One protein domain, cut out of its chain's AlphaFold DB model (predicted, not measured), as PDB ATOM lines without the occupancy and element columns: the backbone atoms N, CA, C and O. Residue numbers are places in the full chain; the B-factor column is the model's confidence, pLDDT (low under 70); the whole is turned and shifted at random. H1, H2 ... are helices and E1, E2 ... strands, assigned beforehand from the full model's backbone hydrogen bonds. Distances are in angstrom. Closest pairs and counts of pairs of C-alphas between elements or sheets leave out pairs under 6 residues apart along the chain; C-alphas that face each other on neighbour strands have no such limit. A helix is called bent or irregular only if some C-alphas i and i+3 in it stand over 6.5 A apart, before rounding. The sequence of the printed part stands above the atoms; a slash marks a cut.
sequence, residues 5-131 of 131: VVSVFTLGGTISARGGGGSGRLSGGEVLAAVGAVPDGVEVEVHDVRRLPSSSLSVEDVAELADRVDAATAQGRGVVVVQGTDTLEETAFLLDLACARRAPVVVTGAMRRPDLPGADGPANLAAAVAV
ATOM      1  N   VAL A   5       0.547  32.244   1.704       97.12
ATOM      2  CA  VAL A   5       0.823  31.338   0.580       97.12
ATOM      3  C   VAL A   5      -0.384  30.431   0.343       97.12
ATOM      4  O   VAL A   5      -0.885  29.810   1.283       97.12
ATOM      5  N   VAL A   6      -0.825  30.345  -0.912       98.12
ATOM      6  CA  VAL A   6      -1.894  29.463  -1.387       98.12
ATOM      7  C   VAL A   6      -1.308  28.461  -2.382       98.12
ATOM      8  O   VAL A   6      -0.779  28.848  -3.425       98.12
ATOM      9  N   SER A   7      -1.412  27.170  -2.074       98.44
ATOM     10  CA  SER A   7      -1.023  26.084  -2.978       98.44
ATOM     11  C   SER A   7      -2.195  25.714  -3.888       98.44
ATOM     12  O   SER A   7      -3.237  25.254  -3.421       98.44
ATOM     13  N   VAL A   8      -2.023  25.891  -5.196       98.56
ATOM     14  CA  VAL A   8      -3.001  25.524  -6.225       98.56
ATOM     15  C   VAL A   8      -2.586  24.198  -6.859       98.56
ATOM     16  O   VAL A   8      -1.609  24.141  -7.604       98.56
ATOM     17  N   PHE A   9      -3.332  23.128  -6.593       98.69
ATOM     18  CA  PHE A   9      -3.126  21.815  -7.206       98.69
ATOM     19  C   PHE A   9      -4.053  21.637  -8.407       98.69
ATOM     20  O   PHE A   9      -5.269  21.745  -8.274       98.69
ATOM     21  N   THR A  10      -3.503  21.332  -9.580       98.25
ATOM     22  CA  THR A  10      -4.284  21.131 -10.810       98.25
ATOM     23  C   THR A  10      -4.326  19.656 -11.200       98.25
ATOM     24  O   THR A  10      -3.309  18.959 -11.198       98.25
ATOM     25  N   LEU A  11      -5.526  19.179 -11.542       97.81
ATOM     26  CA  LEU A  11      -5.787  17.792 -11.956       97.81
ATOM     27  C   LEU A  11      -6.255  17.678 -13.412       97.81
ATOM     28  O   LEU A  11      -6.245  16.593 -13.997       97.81
ATOM     29  N   GLY A  12      -6.646  18.800 -14.020       95.12
ATOM     30  CA  GLY A  12      -7.097  18.873 -15.403       95.12
ATOM     31  C   GLY A  12      -8.527  19.396 -15.520       95.12
ATOM     32  O   GLY A  12      -8.835  20.485 -15.047       95.12
ATOM     33  N   GLY A  13      -9.392  18.653 -16.210       94.31
ATOM     34  CA  GLY A  13     -10.785  19.039 -16.439       94.31
ATOM     35  C   GLY A  13     -11.034  20.116 -17.493       94.31
ATOM     36  O   GLY A  13     -10.127  20.584 -18.181       94.31
ATOM     37  N   THR A  14     -12.301  20.511 -17.612       94.12
ATOM     38  CA  THR A  14     -12.788  21.503 -18.584       94.12
ATOM     39  C   THR A  14     -12.097  22.860 -18.447       94.12
ATOM     40  O   THR A  14     -11.765  23.461 -19.466       94.12
ATOM     41  N   ILE A  15     -11.781  23.294 -17.220       95.56
ATOM     42  CA  ILE A  15     -11.058  24.547 -16.930       95.56
ATOM     43  C   ILE A  15      -9.670  24.631 -17.583       95.56
ATOM     44  O   ILE A  15      -9.163  25.721 -17.822       95.56
ATOM     45  N   SER A  16      -9.062  23.490 -17.912       94.94
ATOM     46  CA  SER A  16      -7.770  23.414 -18.599       94.94
ATOM     47  C   SER A  16      -7.879  22.818 -20.005       94.94
ATOM     48  O   SER A  16      -6.867  22.645 -20.675       94.94
ATOM     49  N   ALA A  17      -9.072  22.480 -20.499       93.12
ATOM     50  CA  ALA A  17      -9.220  21.833 -21.801       93.12
ATOM     51  C   ALA A  17      -8.892  22.795 -22.956       93.12
ATOM     52  O   ALA A  17      -9.398  23.913 -23.002       93.12
ATOM     53  N   ARG A  18      -8.073  22.359 -23.924       88.25
ATOM     54  CA  ARG A  18      -7.770  23.170 -25.113       88.25
ATOM     55  C   ARG A  18      -8.888  23.106 -26.166       88.25
ATOM     56  O   ARG A  18      -9.628  22.127 -26.286       88.25
ATOM     57  N   GLY A  19      -8.974  24.184 -26.944       78.50
ATOM     58  CA  GLY A  19      -9.750  24.308 -28.179       78.50
ATOM     59  C   GLY A  19      -9.315  23.350 -29.295       78.50
ATOM     60  O   GLY A  19      -8.194  22.847 -29.287       78.50
ATOM     61  N   GLY A  20     -10.176  23.150 -30.301       66.31
ATOM     62  CA  GLY A  20      -9.735  22.697 -31.631       66.31
ATOM     63  C   GLY A  20      -9.418  21.207 -31.821       66.31
ATOM     64  O   GLY A  20      -8.620  20.877 -32.690       66.31
ATOM     65  N   GLY A  21     -10.016  20.300 -31.041       56.50
ATOM     66  CA  GLY A  21      -9.893  18.848 -31.263       56.50
ATOM     67  C   GLY A  21      -8.568  18.219 -30.809       56.50
ATOM     68  O   GLY A  21      -8.391  17.011 -30.939       56.50
ATOM     69  N   GLY A  22      -7.649  19.004 -30.241       59.38
ATOM     70  CA  GLY A  22      -6.467  18.474 -29.565       59.38
ATOM     71  C   GLY A  22      -6.830  17.860 -28.210       59.38
ATOM     72  O   GLY A  22      -7.600  18.440 -27.448       59.38
ATOM     73  N   SER A  23      -6.234  16.716 -27.866       66.25
ATOM     74  CA  SER A  23      -6.421  16.061 -26.556       66.25
ATOM     75  C   SER A  23      -5.702  16.776 -25.398       66.25
ATOM     76  O   SER A  23      -5.810  16.364 -24.243       66.25
ATOM     77  N   GLY A  24      -4.960  17.846 -25.694       83.62
ATOM     78  CA  GLY A  24      -4.121  18.552 -24.734       83.62
ATOM     79  C   GLY A  24      -4.904  19.378 -23.711       83.62
ATOM     80  O   GLY A  24      -5.984  19.909 -23.980       83.62
ATOM     81  N   ARG A  25      -4.305  19.535 -22.531       91.69
ATOM     82  CA  ARG A  25      -4.760  20.444 -21.472       91.69
ATOM     83  C   ARG A  25      -3.697  21.500 -21.189       91.69
ATOM     84  O   ARG A  25      -2.507  21.254 -21.391       91.69
ATOM     85  N   LEU A  26      -4.140  22.684 -20.790       93.81
ATOM     86  CA  LEU A  26      -3.311  23.752 -20.253       93.81
ATOM     87  C   LEU A  26      -2.576  23.251 -19.002       93.81
ATOM     88  O   LEU A  26      -3.096  22.428 -18.248       93.81
ATOM     89  N   SER A  27      -1.361  23.743 -18.800       95.69
ATOM     90  CA  SER A  27      -0.662  23.652 -17.521       95.69
ATOM     91  C   SER A  27      -1.366  24.475 -16.449       95.69
ATOM     92  O   SER A  27      -2.085  25.426 -16.758       95.69
ATOM     93  N   GLY A  28      -1.110  24.170 -15.181       94.81
ATOM     94  CA  GLY A  28      -1.621  24.978 -14.086       94.81
ATOM     95  C   GLY A  28      -1.142  26.428 -14.151       94.81
ATOM     96  O   GLY A  28      -1.913  27.333 -13.854       94.81
ATOM     97  N   GLY A  29       0.091  26.665 -14.610       95.38
ATOM     98  CA  GLY A  29       0.602  28.020 -14.836       95.38
ATOM     99  C   GLY A  29      -0.189  28.781 -15.906       95.38
ATOM    100  O   GLY A  29      -0.505  29.950 -15.713       95.38
ATOM    101  N   GLU A  30      -0.571  28.117 -17.003       95.38
ATOM    102  CA  GLU A  30      -1.445  28.701 -18.033       95.38
ATOM    103  C   GLU A  30      -2.866  28.961 -17.503       95.38
ATOM    104  O   GLU A  30      -3.457  29.988 -17.834       95.38
ATOM    105  N   VAL A  31      -3.408  28.069 -16.663       95.06
ATOM    106  CA  VAL A  31      -4.712  28.273 -16.005       95.06
ATOM    107  C   VAL A  31      -4.656  29.471 -15.053       95.06
ATOM    108  O   VAL A  31      -5.540  30.324 -15.099       95.06
ATOM    109  N   LEU A  32      -3.605  29.581 -14.233       95.50
ATOM    110  CA  LEU A  32      -3.420  30.710 -13.320       95.50
ATOM    111  C   LEU A  32      -3.218  32.027 -14.080       95.50
ATOM    112  O   LEU A  32      -3.779  33.045 -13.689       95.50
ATOM    113  N   ALA A  33      -2.470  32.018 -15.186       93.62
ATOM    114  CA  ALA A  33      -2.240  33.216 -15.993       93.62
ATOM    115  C   ALA A  33      -3.547  33.837 -16.524       93.62
ATOM    116  O   ALA A  33      -3.611  35.050 -16.719       93.62
ATOM    117  N   ALA A  34      -4.600  33.033 -16.719       90.88
ATOM    118  CA  ALA A  34      -5.909  33.512 -17.160       90.88
ATOM    119  C   ALA A  34      -6.701  34.255 -16.065       90.88
ATOM    120  O   ALA A  34      -7.613  35.010 -16.395       90.88
ATOM    121  N   VAL A  35      -6.363  34.066 -14.784       89.88
ATOM    122  CA  VAL A  35      -7.018  34.715 -13.629       89.88
ATOM    123  C   VAL A  35      -6.694  36.211 -13.564       89.88
ATOM    124  O   VAL A  35      -7.507  37.010 -13.105       89.88
ATOM    125  N   GLY A  36      -5.517  36.605 -14.057       83.69
ATOM    126  CA  GLY A  36      -5.018  37.972 -13.958       83.69
ATOM    127  C   GLY A  36      -4.313  38.225 -12.626       83.69
ATOM    128  O   GLY A  36      -3.301  37.591 -12.333       83.69
ATOM    129  N   ALA A  37      -4.801  39.190 -11.842       84.00
ATOM    130  CA  ALA A  37      -4.160  39.602 -10.595       84.00
ATOM    131  C   ALA A  37      -4.619  38.751  -9.399       84.00
ATOM    132  O   ALA A  37      -5.811  38.546  -9.181       84.00
ATOM    133  N   VAL A  38      -3.650  38.301  -8.604       87.56
ATOM    134  CA  VAL A  38      -3.859  37.670  -7.294       87.56
ATOM    135  C   VAL A  38      -4.034  38.777  -6.233       87.56
ATOM    136  O   VAL A  38      -3.427  39.838  -6.397       87.56
ATOM    137  N   PRO A  39      -4.831  38.577  -5.161       88.44
ATOM    138  CA  PRO A  39      -4.992  39.571  -4.098       88.44
ATOM    139  C   PRO A  39      -3.668  40.032  -3.466       88.44
ATOM    140  O   PRO A  39      -2.718  39.256  -3.329       88.44
ATOM    141  N   ASP A  40      -3.621  41.290  -3.022       90.38
ATOM    142  CA  ASP A  40      -2.449  41.847  -2.343       90.38
ATOM    143  C   ASP A  40      -2.093  41.040  -1.088       90.38
ATOM    144  O   ASP A  40      -2.947  40.685  -0.275       90.38
ATOM    145  N   GLY A  41      -0.802  40.761  -0.912       92.44
ATOM    146  CA  GLY A  41      -0.325  39.965   0.219       92.44
ATOM    147  C   GLY A  41      -0.560  38.457   0.086       92.44
ATOM    148  O   GLY A  41      -0.188  37.733   1.010       92.44
ATOM    149  N   VAL A  42      -1.089  37.976  -1.046       95.19
ATOM    150  CA  VAL A  42      -1.204  36.547  -1.369       95.19
ATOM    151  C   VAL A  42      -0.134  36.134  -2.386       95.19
ATOM    152  O   VAL A  42       0.165  36.833  -3.354       95.19
ATOM    153  N   GLU A  43       0.497  34.992  -2.143       95.62
ATOM    154  CA  GLU A  43       1.390  34.296  -3.064       95.62
ATOM    155  C   GLU A  43       0.746  32.988  -3.496       95.62
ATOM    156  O   GLU A  43       0.295  32.224  -2.649       95.62
ATOM    157  N   VAL A  44       0.713  32.724  -4.800       97.06
ATOM    158  CA  VAL A  44       0.160  31.481  -5.337       97.06
ATOM    159  C   VAL A  44       1.293  30.594  -5.841       97.06
ATOM    160  O   VAL A  44       2.032  30.984  -6.744       97.06
ATOM    161  N   GLU A  45       1.395  29.388  -5.287       97.56
ATOM    162  CA  GLU A  45       2.281  28.326  -5.766       97.56
ATOM    163  C   GLU A  45       1.452  27.290  -6.531       97.56
ATOM    164  O   GLU A  45       0.508  26.721  -5.988       97.56
ATOM    165  N   VAL A  46       1.782  27.038  -7.800       98.00
ATOM    166  CA  VAL A  46       1.030  26.094  -8.640       98.00
ATOM    167  C   VAL A  46       1.743  24.753  -8.736       98.00
ATOM    168  O   VAL A  46       2.941  24.687  -9.013       98.00
ATOM    169  N   HIS A  47       0.978  23.676  -8.593       98.25
ATOM    170  CA  HIS A  47       1.447  22.303  -8.663       98.25
ATOM    171  C   HIS A  47       0.594  21.504  -9.657       98.25
ATOM    172  O   HIS A  47      -0.555  21.162  -9.379       98.25
ATOM    173  N   ASP A  48       1.174  21.159 -10.808       96.94
ATOM    174  CA  ASP A  48       0.554  20.236 -11.762       96.94
ATOM    175  C   ASP A  48       0.622  18.798 -11.227       96.94
ATOM    176  O   ASP A  48       1.664  18.146 -11.305       96.94
ATOM    177  N   VAL A  49      -0.487  18.304 -10.668       97.62
ATOM    178  CA  VAL A  49      -0.583  16.937 -10.127       97.62
ATOM    179  C   VAL A  49      -0.986  15.964 -11.228       97.62
ATOM    180  O   VAL A  49      -0.345  14.927 -11.402       97.62
ATOM    181  N   ARG A  50      -2.025  16.312 -11.997       97.06
ATOM    182  CA  ARG A  50      -2.518  15.564 -13.163       97.06
ATOM    183  C   ARG A  50      -3.005  16.521 -14.249       97.06
ATOM    184  O   ARG A  50      -3.235  17.705 -14.015       97.06
ATOM    185  N   ARG A  51      -3.179  15.992 -15.461       95.12
ATOM    186  CA  ARG A  51      -3.795  16.698 -16.598       95.12
ATOM    187  C   ARG A  51      -4.778  15.780 -17.317       95.12
ATOM    188  O   ARG A  51      -4.615  15.481 -18.496       95.12
ATOM    189  N   LEU A  52      -5.784  15.312 -16.583       94.75
ATOM    190  CA  LEU A  52      -6.752  14.315 -17.040       94.75
ATOM    191  C   LEU A  52      -8.170  14.905 -17.146       94.75
ATOM    192  O   LEU A  52      -8.456  15.985 -16.620       94.75
ATOM    193  N   PRO A  53      -9.092  14.276 -17.893       93.69
ATOM    194  CA  PRO A  53     -10.522  14.398 -17.617       93.69
ATOM    195  C   PRO A  53     -10.822  13.929 -16.187       93.69
ATOM    196  O   PRO A  53     -10.200  12.982 -15.716       93.69
ATOM    197  N   SER A  54     -11.774  14.568 -15.508       94.62
ATOM    198  CA  SER A  54     -12.165  14.194 -14.139       94.62
ATOM    199  C   SER A  54     -12.697  12.762 -14.061       94.62
ATOM    200  O   SER A  54     -12.337  12.023 -13.154       94.62
ATOM    201  N   SER A  55     -13.415  12.317 -15.094       93.69
ATOM    202  CA  SER A  55     -13.875  10.932 -15.264       93.69
ATOM    203  C   SER A  55     -12.755   9.890 -15.417       93.69
ATOM    204  O   SER A  55     -13.034   8.700 -15.513       93.69
ATOM    205  N   SER A  56     -11.500  10.322 -15.550       96.12
ATOM    206  CA  SER A  56     -10.326   9.450 -15.678       96.12
ATOM    207  C   SER A  56      -9.406   9.512 -14.460       96.12
ATOM    208  O   SER A  56      -8.353   8.882 -14.495       96.12
ATOM    209  N   LEU A  57      -9.768  10.272 -13.422       97.19
ATOM    210  CA  LEU A  57      -9.059  10.251 -12.147       97.19
ATOM    211  C   LEU A  57      -9.402   8.964 -11.403       97.19
ATOM    212  O   LEU A  57     -10.574   8.597 -11.304       97.19
ATOM    213  N   SER A  58      -8.383   8.285 -10.885       97.62
ATOM    214  CA  SER A  58      -8.587   7.139 -10.005       97.62
ATOM    215  C   SER A  58      -8.657   7.572  -8.539       97.62
ATOM    216  O   SER A  58      -8.276   8.686  -8.176       97.62
ATOM    217  N   VAL A  59      -9.112   6.673  -7.665       96.75
ATOM    218  CA  VAL A  59      -9.084   6.915  -6.213       96.75
ATOM    219  C   VAL A  59      -7.644   7.117  -5.730       96.75
ATOM    220  O   VAL A  59      -7.402   7.948  -4.862       96.75
ATOM    221  N   GLU A  60      -6.677   6.415  -6.320       97.56
ATOM    222  CA  GLU A  60      -5.251   6.566  -6.020       97.56
ATOM    223  C   GLU A  60      -4.718   7.953  -6.401       97.56
ATOM    224  O   GLU A  60      -3.920   8.514  -5.653       97.56
ATOM    225  N   ASP A  61      -5.187   8.543  -7.509       97.94
ATOM    226  CA  ASP A  61      -4.840   9.927  -7.859       97.94
ATOM    227  C   ASP A  61      -5.330  10.912  -6.788       97.94
ATOM    228  O   ASP A  61      -4.617  11.849  -6.422       97.94
ATOM    229  N   VAL A  62      -6.540  10.693  -6.263       97.88
ATOM    230  CA  VAL A  62      -7.125  11.539  -5.214       97.88
ATOM    231  C   VAL A  62      -6.475  11.277  -3.850       97.88
ATOM    232  O   VAL A  62      -6.301  12.210  -3.070       97.88
ATOM    233  N   ALA A  63      -6.046  10.048  -3.564       97.25
ATOM    234  CA  ALA A  63      -5.283   9.727  -2.359       97.25
ATOM    235  C   ALA A  63      -3.900  10.404  -2.368       97.25
ATOM    236  O   ALA A  63      -3.518  11.034  -1.386       97.25
ATOM    237  N   GLU A  64      -3.183  10.370  -3.499       97.94
ATOM    238  CA  GLU A  64      -1.917  11.100  -3.651       97.94
ATOM    239  C   GLU A  64      -2.124  12.617  -3.500       97.94
ATOM    240  O   GLU A  64      -1.305  13.319  -2.901       97.94
ATOM    241  N   LEU A  65      -3.228  13.143  -4.038       98.38
ATOM    242  CA  LEU A  65      -3.613  14.532  -3.821       98.38
ATOM    243  C   LEU A  65      -3.843  14.817  -2.331       98.38
ATOM    244  O   LEU A  65      -3.350  15.833  -1.847       98.38
ATOM    245  N   ALA A  66      -4.548  13.945  -1.607       98.25
ATOM    246  CA  ALA A  66      -4.833  14.119  -0.185       98.25
ATOM    247  C   ALA A  66      -3.551  14.259   0.653       98.25
ATOM    248  O   ALA A  66      -3.472  15.160   1.491       98.25
ATOM    249  N   ASP A  67      -2.517  13.463   0.364       97.69
ATOM    250  CA  ASP A  67      -1.207  13.575   1.021       97.69
ATOM    251  C   ASP A  67      -0.556  14.948   0.776       97.69
ATOM    252  O   ASP A  67      -0.027  15.586   1.692       97.69
ATOM    253  N   ARG A  68      -0.626  15.447  -0.466       98.31
ATOM    254  CA  ARG A  68      -0.091  16.769  -0.838       98.31
ATOM    255  C   ARG A  68      -0.870  17.906  -0.172       98.31
ATOM    256  O   ARG A  68      -0.261  18.876   0.285       98.31
ATOM    257  N   VAL A  69      -2.196  17.786  -0.102       98.38
ATOM    258  CA  VAL A  69      -3.083  18.750   0.562       98.38
ATOM    259  C   VAL A  69      -2.806  18.785   2.068       98.38
ATOM    260  O   VAL A  69      -2.643  19.870   2.629       98.38
ATOM    261  N   ASP A  70      -2.689  17.634   2.737       97.00
ATOM    262  CA  ASP A  70      -2.412  17.608   4.179       97.00
ATOM    263  C   ASP A  70      -1.029  18.195   4.494       97.00
ATOM    264  O   ASP A  70      -0.896  19.000   5.417       97.00
ATOM    265  N   ALA A  71      -0.020  17.900   3.667       97.38
ATOM    266  CA  ALA A  71       1.313  18.483   3.796       97.38
ATOM    267  C   ALA A  71       1.313  20.014   3.631       97.38
ATOM    268  O   ALA A  71       1.959  20.715   4.415       97.38
ATOM    269  N   ALA A  72       0.582  20.551   2.647       97.94
ATOM    270  CA  ALA A  72       0.471  21.995   2.440       97.94
ATOM    271  C   ALA A  72      -0.267  22.680   3.602       97.94
ATOM    272  O   ALA A  72       0.227  23.661   4.167       97.94
ATOM    273  N   THR A  73      -1.406  22.126   4.026       97.31
ATOM    274  CA  THR A  73      -2.179  22.698   5.139       97.31
ATOM    275  C   THR A  73      -1.444  22.594   6.478       97.31
ATOM    276  O   THR A  73      -1.568  23.491   7.309       97.31
ATOM    277  N   ALA A  74      -0.608  21.569   6.691       97.00
ATOM    278  CA  ALA A  74       0.261  21.462   7.868       97.00
ATOM    279  C   ALA A  74       1.316  22.577   7.956       97.00
ATOM    280  O   ALA A  74       1.768  22.908   9.051       97.00
ATOM    281  N   GLN A  75       1.675  23.189   6.827       96.38
ATOM    282  CA  GLN A  75       2.546  24.366   6.763       96.38
ATOM    283  C   GLN A  75       1.767  25.688   6.900       96.38
ATOM    284  O   GLN A  75       2.351  26.760   6.763       96.38
ATOM    285  N   GLY A  76       0.455  25.627   7.153       95.81
ATOM    286  CA  GLY A  76      -0.419  26.796   7.248       95.81
ATOM    287  C   GLY A  76      -0.773  27.424   5.898       95.81
ATOM    288  O   GLY A  76      -1.226  28.567   5.866       95.81
ATOM    289  N   ARG A  77      -0.557  26.713   4.783       97.44
ATOM    290  CA  ARG A  77      -0.887  27.199   3.438       97.44
ATOM    291  C   ARG A  77      -2.355  26.935   3.133       97.44
ATOM    292  O   ARG A  77      -2.829  25.817   3.338       97.44
ATOM    293  N   GLY A  78      -3.054  27.946   2.617       97.75
ATOM    294  CA  GLY A  78      -4.365  27.735   2.002       97.75
ATOM    295  C   GLY A  78      -4.218  26.845   0.769       97.75
ATOM    296  O   GLY A  78      -3.163  26.836   0.129       97.75
ATOM    297  N   VAL A  79      -5.246  26.075   0.433       98.62
ATOM    298  CA  VAL A  79      -5.202  25.138  -0.689       98.62
ATOM    299  C   VAL A  79      -6.385  25.352  -1.619       98.62
ATOM    300  O   VAL A  79      -7.529  25.408  -1.177       98.62
ATOM    301  N   VAL A  80      -6.105  25.380  -2.920       98.69
ATOM    302  CA  VAL A  80      -7.121  25.310  -3.972       98.69
ATOM    303  C   VAL A  80      -6.844  24.098  -4.854       98.69
ATOM    304  O   VAL A  80      -5.760  23.953  -5.410       98.69
ATOM    305  N   VAL A  81      -7.832  23.227  -5.016       98.69
ATOM    306  CA  VAL A  81      -7.801  22.101  -5.950       98.69
ATOM    307  C   VAL A  81      -8.614  22.473  -7.181       98.69
ATOM    308  O   VAL A  81      -9.792  22.804  -7.083       98.69
ATOM    309  N   VAL A  82      -7.988  22.402  -8.350       98.31
ATOM    310  CA  VAL A  82      -8.594  22.714  -9.644       98.31
ATOM    311  C   VAL A  82      -8.792  21.425 -10.438       98.31
ATOM    312  O   VAL A  82      -7.821  20.770 -10.831       98.31
ATOM    313  N   GLN A  83     -10.049  21.069 -10.705       97.56
ATOM    314  CA  GLN A  83     -10.429  19.817 -11.367       97.56
ATOM    315  C   GLN A  83     -11.537  20.028 -12.415       97.56
ATOM    316  O   GLN A  83     -12.154  21.088 -12.520       97.56
ATOM    317  N   GLY A  84     -11.799  18.990 -13.212       96.88
ATOM    318  CA  GLY A  84     -13.054  18.847 -13.948       96.88
ATOM    319  C   GLY A  84     -14.229  18.568 -13.016       96.88
ATOM    320  O   GLY A  84     -14.066  17.964 -11.958       96.88
ATOM    321  N   THR A  85     -15.401  19.025 -13.440       97.75
ATOM    322  CA  THR A  85     -16.623  19.071 -12.635       97.75
ATOM    323  C   THR A  85     -17.317  17.723 -12.490       97.75
ATOM    324  O   THR A  85     -18.018  17.546 -11.510       97.75
ATOM    325  N   ASP A  86     -17.102  16.776 -13.411       97.31
ATOM    326  CA  ASP A  86     -17.876  15.522 -13.461       97.31
ATOM    327  C   ASP A  86     -17.705  14.624 -12.227       97.31
ATOM    328  O   ASP A  86     -18.584  13.826 -11.941       97.31
ATOM    329  N   THR A  87     -16.562  14.723 -11.543       97.75
ATOM    330  CA  THR A  87     -16.248  13.958 -10.317       97.75
ATOM    331  C   THR A  87     -15.718  14.880  -9.215       97.75
ATOM    332  O   THR A  87     -14.957  14.477  -8.334       97.75
ATOM    333  N   LEU A  88     -16.053  16.174  -9.290       98.25
ATOM    334  CA  LEU A  88     -15.562  17.159  -8.327       98.25
ATOM    335  C   LEU A  88     -16.118  16.878  -6.931       98.25
ATOM    336  O   LEU A  88     -15.365  16.966  -5.960       98.25
ATOM    337  N   GLU A  89     -17.396  16.498  -6.824       98.19
ATOM    338  CA  GLU A  89     -18.013  16.139  -5.544       98.19
ATOM    339  C   GLU A  89     -17.330  14.946  -4.861       98.19
ATOM    340  O   GLU A  89     -17.184  14.939  -3.640       98.19
ATOM    341  N   GLU A  90     -16.859  13.968  -5.633       98.00
ATOM    342  CA  GLU A  90     -16.189  12.766  -5.132       98.00
ATOM    343  C   GLU A  90     -14.811  13.112  -4.565       98.00
ATOM    344  O   GLU A  90     -14.484  12.722  -3.443       98.00
ATOM    345  N   THR A  91     -14.031  13.915  -5.301       98.19
ATOM    346  CA  THR A  91     -12.743  14.437  -4.826       98.19
ATOM    347  C   THR A  91     -12.923  15.266  -3.560       98.19
ATOM    348  O   THR A  91     -12.190  15.071  -2.591       98.19
ATOM    349  N   ALA A  92     -13.907  16.171  -3.535       98.19
ATOM    350  CA  ALA A  92     -14.184  16.994  -2.363       98.19
ATOM    351  C   ALA A  92     -14.544  16.131  -1.146       98.19
ATOM    352  O   ALA A  92     -13.986  16.335  -0.070       98.19
ATOM    353  N   PHE A  93     -15.406  15.128  -1.328       98.19
ATOM    354  CA  PHE A  93     -15.783  14.200  -0.267       98.19
ATOM    355  C   PHE A  93     -14.594  13.375   0.243       98.19
ATOM    356  O   PHE A  93     -14.426  13.224   1.450       98.19
ATOM    357  N   LEU A  94     -13.725  12.881  -0.643       97.38
ATOM    358  CA  LEU A  94     -12.549  12.117  -0.224       97.38
ATOM    359  C   LEU A  94     -11.566  12.982   0.572       97.38
ATOM    360  O   LEU A  94     -11.086  12.545   1.617       97.38
ATOM    361  N   LEU A  95     -11.293  14.210   0.121       97.81
ATOM    362  CA  LEU A  95     -10.438  15.153   0.850       97.81
ATOM    363  C   LEU A  95     -11.037  15.528   2.213       97.81
ATOM    364  O   LEU A  95     -10.297  15.694   3.182       97.81
ATOM    365  N   ASP A  96     -12.367  15.616   2.305       97.25
ATOM    366  CA  ASP A  96     -13.087  15.864   3.557       97.25
ATOM    367  C   ASP A  96     -12.865  14.746   4.592       97.25
ATOM    368  O   ASP A  96     -12.751  15.000   5.794       97.25
ATOM    369  N   LEU A  97     -12.742  13.502   4.131       96.62
ATOM    370  CA  LEU A  97     -12.492  12.346   4.991       96.62
ATOM    371  C   LEU A  97     -11.004  12.129   5.292       96.62
ATOM    372  O   LEU A  97     -10.659  11.713   6.397       96.62
ATOM    373  N   ALA A  98     -10.135  12.364   4.310       94.88
ATOM    374  CA  ALA A  98      -8.729  11.968   4.367       94.88
ATOM    375  C   ALA A  98      -7.801  13.044   4.950       94.88
ATOM    376  O   ALA A  98      -6.782  12.703   5.548       94.88
ATOM    377  N   CYS A  99      -8.126  14.332   4.798       94.50
ATOM    378  CA  CYS A  99      -7.252  15.423   5.230       94.50
ATOM    379  C   CYS A  99      -7.651  15.982   6.605       94.50
ATOM    380  O   CYS A  99      -8.829  16.203   6.908       94.50
ATOM    381  N   ALA A 100      -6.654  16.345   7.418       93.06
ATOM    382  CA  ALA A 100      -6.883  17.042   8.680       93.06
ATOM    383  C   ALA A 100      -7.353  18.494   8.467       93.06
ATOM    384  O   ALA A 100      -7.958  19.068   9.370       93.06
ATOM    385  N   ARG A 101      -7.089  19.074   7.280       87.69
ATOM    386  CA  ARG A 101      -7.504  20.429   6.853       87.69
ATOM    387  C   ARG A 101      -7.148  21.499   7.892       87.69
ATOM    388  O   ARG A 101      -7.994  22.238   8.383       87.69
ATOM    389  N   ARG A 102      -5.859  21.586   8.239       94.62
ATOM    390  CA  ARG A 102      -5.341  22.559   9.228       94.62
ATOM    391  C   ARG A 102      -5.391  24.020   8.742       94.62
ATOM    392  O   ARG A 102      -5.134  24.932   9.520       94.62
ATOM    393  N   ALA A 103      -5.721  24.221   7.469       95.94
ATOM    394  CA  ALA A 103      -5.939  25.488   6.785       95.94
ATOM    395  C   ALA A 103      -7.061  25.295   5.733       95.94
ATOM    396  O   ALA A 103      -7.407  24.141   5.448       95.94
ATOM    397  N   PRO A 104      -7.636  26.373   5.161       96.88
ATOM    398  CA  PRO A 104      -8.707  26.271   4.168       96.88
ATOM    399  C   PRO A 104      -8.323  25.406   2.961       96.88
ATOM    400  O   PRO A 104      -7.222  25.531   2.423       96.88
ATOM    401  N   VAL A 105      -9.253  24.550   2.531       98.38
ATOM    402  CA  VAL A 105      -9.149  23.730   1.318       98.38
ATOM    403  C   VAL A 105     -10.392  23.987   0.472       98.38
ATOM    404  O   VAL A 105     -11.505  23.693   0.903       98.38
ATOM    405  N   VAL A 106     -10.205  24.533  -0.726       98.44
ATOM    406  CA  VAL A 106     -11.281  24.835  -1.678       98.44
ATOM    407  C   VAL A 106     -11.123  23.954  -2.907       98.44
ATOM    408  O   VAL A 106     -10.030  23.844  -3.451       98.44
ATOM    409  N   VAL A 107     -12.209  23.349  -3.382       98.50
ATOM    410  CA  VAL A 107     -12.224  22.611  -4.653       98.50
ATOM    411  C   VAL A 107     -13.038  23.411  -5.663       98.50
ATOM    412  O   VAL A 107     -14.154  23.835  -5.369       98.50
ATOM    413  N   THR A 108     -12.478  23.652  -6.845       98.56
ATOM    414  CA  THR A 108     -13.100  24.459  -7.895       98.56
ATOM    415  C   THR A 108     -12.849  23.871  -9.284       98.56
ATOM    416  O   THR A 108     -11.995  23.005  -9.488       98.56
ATOM    417  N   GLY A 109     -13.611  24.348 -10.260       97.81
ATOM    418  CA  GLY A 109     -13.551  23.908 -11.647       97.81
ATOM    419  C   GLY A 109     -14.206  24.924 -12.576       97.81
ATOM    420  O   GLY A 109     -14.427  26.078 -12.209       97.81
ATOM    421  N   ALA A 110     -14.518  24.498 -13.796       97.94
ATOM    422  CA  ALA A 110     -15.253  25.313 -14.759       97.94
ATOM    423  C   ALA A 110     -16.170  24.437 -15.606       97.94
ATOM    424  O   ALA A 110     -15.766  23.347 -16.012       97.94
ATOM    425  N   MET A 111     -17.361  24.939 -15.923       97.06
ATOM    426  CA  MET A 111     -18.287  24.273 -16.845       97.06
ATOM    427  C   MET A 111     -17.985  24.621 -18.307       97.06
ATOM    428  O   MET A 111     -18.371  23.885 -19.217       97.06
ATOM    429  N   ARG A 112     -17.296  25.740 -18.562       95.75
ATOM    430  CA  ARG A 112     -16.943  26.206 -19.907       95.75
ATOM    431  C   ARG A 112     -15.435  26.197 -20.108       95.75
ATOM    432  O   ARG A 112     -14.658  26.581 -19.239       95.75
ATOM    433  N   ARG A 113     -15.025  25.757 -21.299       94.50
ATOM    434  CA  ARG A 113     -13.613  25.730 -21.693       94.50
ATOM    435  C   ARG A 113     -13.051  27.154 -21.826       94.50
ATOM    436  O   ARG A 113     -13.809  28.047 -22.210       94.50
ATOM    437  N   PRO A 114     -11.740  27.354 -21.605       93.44
ATOM    438  CA  PRO A 114     -11.087  28.663 -21.691       93.44
ATOM    439  C   PRO A 114     -11.248  29.396 -23.027       93.44
ATOM    440  O   PRO A 114     -11.248  30.620 -23.051       93.44
ATOM    441  N   ASP A 115     -11.371  28.668 -24.142       91.38
ATOM    442  CA  ASP A 115     -11.495  29.245 -25.487       91.38
ATOM    443  C   ASP A 115     -12.923  29.691 -25.839       91.38
ATOM    444  O   ASP A 115     -13.140  30.284 -26.896       91.38
ATOM    445  N   LEU A 116     -13.911  29.398 -24.987       93.12
ATOM    446  CA  LEU A 116     -15.309  29.728 -25.246       93.12
ATOM    447  C   LEU A 116     -15.698  31.092 -24.654       93.12
ATOM    448  O   LEU A 116     -15.295  31.422 -23.536       93.12
ATOM    449  N   PRO A 117     -16.566  31.862 -25.337       93.62
ATOM    450  CA  PRO A 117     -17.179  33.044 -24.749       93.62
ATOM    451  C   PRO A 117     -17.884  32.720 -23.426       93.62
ATOM    452  O   PRO A 117     -18.661  31.762 -23.326       93.62
ATOM    453  N   GLY A 118     -17.620  33.552 -22.417       94.25
ATOM    454  CA  GLY A 118     -18.170  33.381 -21.074       94.25
ATOM    455  C   GLY A 118     -17.542  32.232 -20.284       94.25
ATOM    456  O   GLY A 118     -18.238  31.636 -19.468       94.25
ATOM    457  N   ALA A 119     -16.275  31.887 -20.542       96.19
ATOM    458  CA  ALA A 119     -15.520  30.956 -19.705       96.19
ATOM    459  C   ALA A 119     -15.543  31.393 -18.227       96.19
ATOM    460  O   ALA A 119     -15.208  32.532 -17.904       96.19
ATOM    461  N   ASP A 120     -15.934  30.480 -17.341       97.50
ATOM    462  CA  ASP A 120     -16.128  30.720 -15.905       97.50
ATOM    463  C   ASP A 120     -14.878  30.412 -15.063       97.50
ATOM    464  O   ASP A 120     -14.730  30.922 -13.954       97.50
ATOM    465  N   GLY A 121     -13.930  29.648 -15.612       96.88
ATOM    466  CA  GLY A 121     -12.717  29.205 -14.917       96.88
ATOM    467  C   GLY A 121     -11.887  30.306 -14.247       96.88
ATOM    468  O   GLY A 121     -11.582  30.163 -13.063       96.88
ATOM    469  N   PRO A 122     -11.538  31.410 -14.938       96.25
ATOM    470  CA  PRO A 122     -10.759  32.489 -14.333       96.25
ATOM    471  C   PRO A 122     -11.418  33.100 -13.092       96.25
ATOM    472  O   PRO A 122     -10.760  33.275 -12.070       96.25
ATOM    473  N   ALA A 123     -12.726  33.373 -13.157       96.38
ATOM    474  CA  ALA A 123     -13.468  33.950 -12.039       96.38
ATOM    475  C   ALA A 123     -13.627  32.948 -10.886       96.38
ATOM    476  O   ALA A 123     -13.442  33.316  -9.727       96.38
ATOM    477  N   ASN A 124     -13.899  31.675 -11.196       97.88
ATOM    478  CA  ASN A 124     -14.013  30.615 -10.195       97.88
ATOM    479  C   ASN A 124     -12.687  30.395  -9.445       97.88
ATOM    480  O   ASN A 124     -12.695  30.221  -8.227       97.88
ATOM    481  N   LEU A 125     -11.549  30.423 -10.149       97.56
ATOM    482  CA  LEU A 125     -10.226  30.286  -9.535       97.56
ATOM    483  C   LEU A 125      -9.831  31.541  -8.741       97.56
ATOM    484  O   LEU A 125      -9.322  31.402  -7.631       97.56
ATOM    485  N   ALA A 126     -10.119  32.748  -9.245       96.75
ATOM    486  CA  ALA A 126      -9.927  33.989  -8.486       96.75
ATOM    487  C   ALA A 126     -10.680  33.951  -7.149       96.75
ATOM    488  O   ALA A 126     -10.107  34.234  -6.100       96.75
ATOM    489  N   ALA A 127     -11.962  33.574  -7.197       96.19
ATOM    490  CA  ALA A 127     -12.808  33.475  -6.019       96.19
ATOM    491  C   ALA A 127     -12.288  32.412  -5.045       96.19
ATOM    492  O   ALA A 127     -12.224  32.675  -3.851       96.19
ATOM    493  N   ALA A 128     -11.860  31.248  -5.545       97.69
ATOM    494  CA  ALA A 128     -11.320  30.179  -4.710       97.69
ATOM    495  C   ALA A 128     -10.025  30.576  -3.980       97.69
ATOM    496  O   ALA A 128      -9.845  30.194  -2.831       97.69
ATOM    497  N   VAL A 129      -9.144  31.354  -4.618       96.69
ATOM    498  CA  VAL A 129      -7.904  31.865  -3.998       96.69
ATOM    499  C   VAL A 129      -8.180  32.918  -2.913       96.69
ATOM    500  O   VAL A 129      -7.334  33.139  -2.051       96.69
ATOM    501  N   ALA A 130      -9.341  33.577  -2.949       93.19
ATOM    502  CA  ALA A 130      -9.703  34.647  -2.020       93.19
ATOM    503  C   ALA A 130     -10.435  34.175  -0.744       93.19
ATOM    504  O   ALA A 130     -10.732  35.017   0.105       93.19
ATOM    505  N   VAL A 131     -10.753  32.879  -0.626       89.00
ATOM    506  CA  VAL A 131     -11.386  32.251   0.556       89.00
ATOM    507  C   VAL A 131     -10.335  31.897   1.601       89.00
ATOM    508  O   VAL A 131     -10.578  32.211   2.788       89.00
TER     509      VAL A 131
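What this domain is: This is residues 5 to 131 of the 131 residues of the protein "Asparaginase" of Streptomyces sp. SID335 (UniProt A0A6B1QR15). A single sheet of four parallel strands forms the middle layer, with H2 and H3 covering one face and the short H1 and H4 the other. The whole is a flat, three-layered slab, with two long stretches without named elements, residues 13 to 27 and 109 to 120. The printed part has 127 residues, with four named helices and four named strands in the order E1 H1 E2 H2 E3 H3 E4 H4, and the sheet's order is E2 E1 E3 E4. The class is mixed, helices and strands; it is compact, with a radius of gyration of the C-alphas of 13.6 A and spans of 40 by 36 by 19 A.

Where its parts are: E1, residues 5 to 12, begins at C-alpha 5 at (0.823, 31.338, 0.580) and is 21.8 A long. H1 is residues 28 to 33. E2, residues 42 to 52, is 27.8 A long and bends by 59 degrees at residue 49. H2, residues 59 to 74, is 22.3 A long and begins at C-alpha 59 at (-9.084, 6.915, -6.213). E3 is residues 78 to 82. H3, residues 85 to 98, is 20.0 A long and irregular, with C-alphas 86 and 89 7.9 A apart. E4 is residues 105 to 108. H4, residues 121 to 129, ends at C-alpha 129 at (-7.904, 31.865, -3.998).

How they stand to each other: The sheet is twisted, its C-alphas lying up to 4.2 A off its best plane. E2 and E1 are parallel at 18 degrees, with N 8 and O 45 2.8 A apart, within hydrogen-bond range. E1 and E3 are parallel at 16 degrees, with N 9 and O 80 at 2.8 A. E3 and E4 are parallel at 23 degrees, with N 106 and O 79 at 2.9 A. E1, H1, E2 and E3, H3, E4 are strand-helix-strand units, parallel neighbour strands with a helix between; E2, H2, E3 is a split one, with E1 between its strands. The three crossovers are right-handed. H2 lies over E1 and E3, at a height of 9.1 A over the sheet. H3 lies over E4, at a height of 9.4 A. H2, with residues 62 to 66 alone, touches H3 at a steep tilt of 57 degrees; the closest C-alphas, of Ala 66 and Leu 95, are 5.8 A apart. On the opposite face, H1 lies over E1 at a height of 8.3 A. H1 and H4 only just touch, with 3 pairs of C-alphas within 8 A; the closest, of Val 31 and Pro 122, are 7.6 A apart. In H1, H2 and H4 every O i to N i+4 pair is within hydrogen-bond range; in H3, 8 of 10 are.

The domain as a whole: The two C-alphas farthest apart, of Gly 20 and Arg 102, are 41.1 A apart. The printed part has no cut. The links E1 to H1 and E4 to H4 are long. Mean pLDDT of the printed part is 94.5, and residues 20 to 23 are under 70.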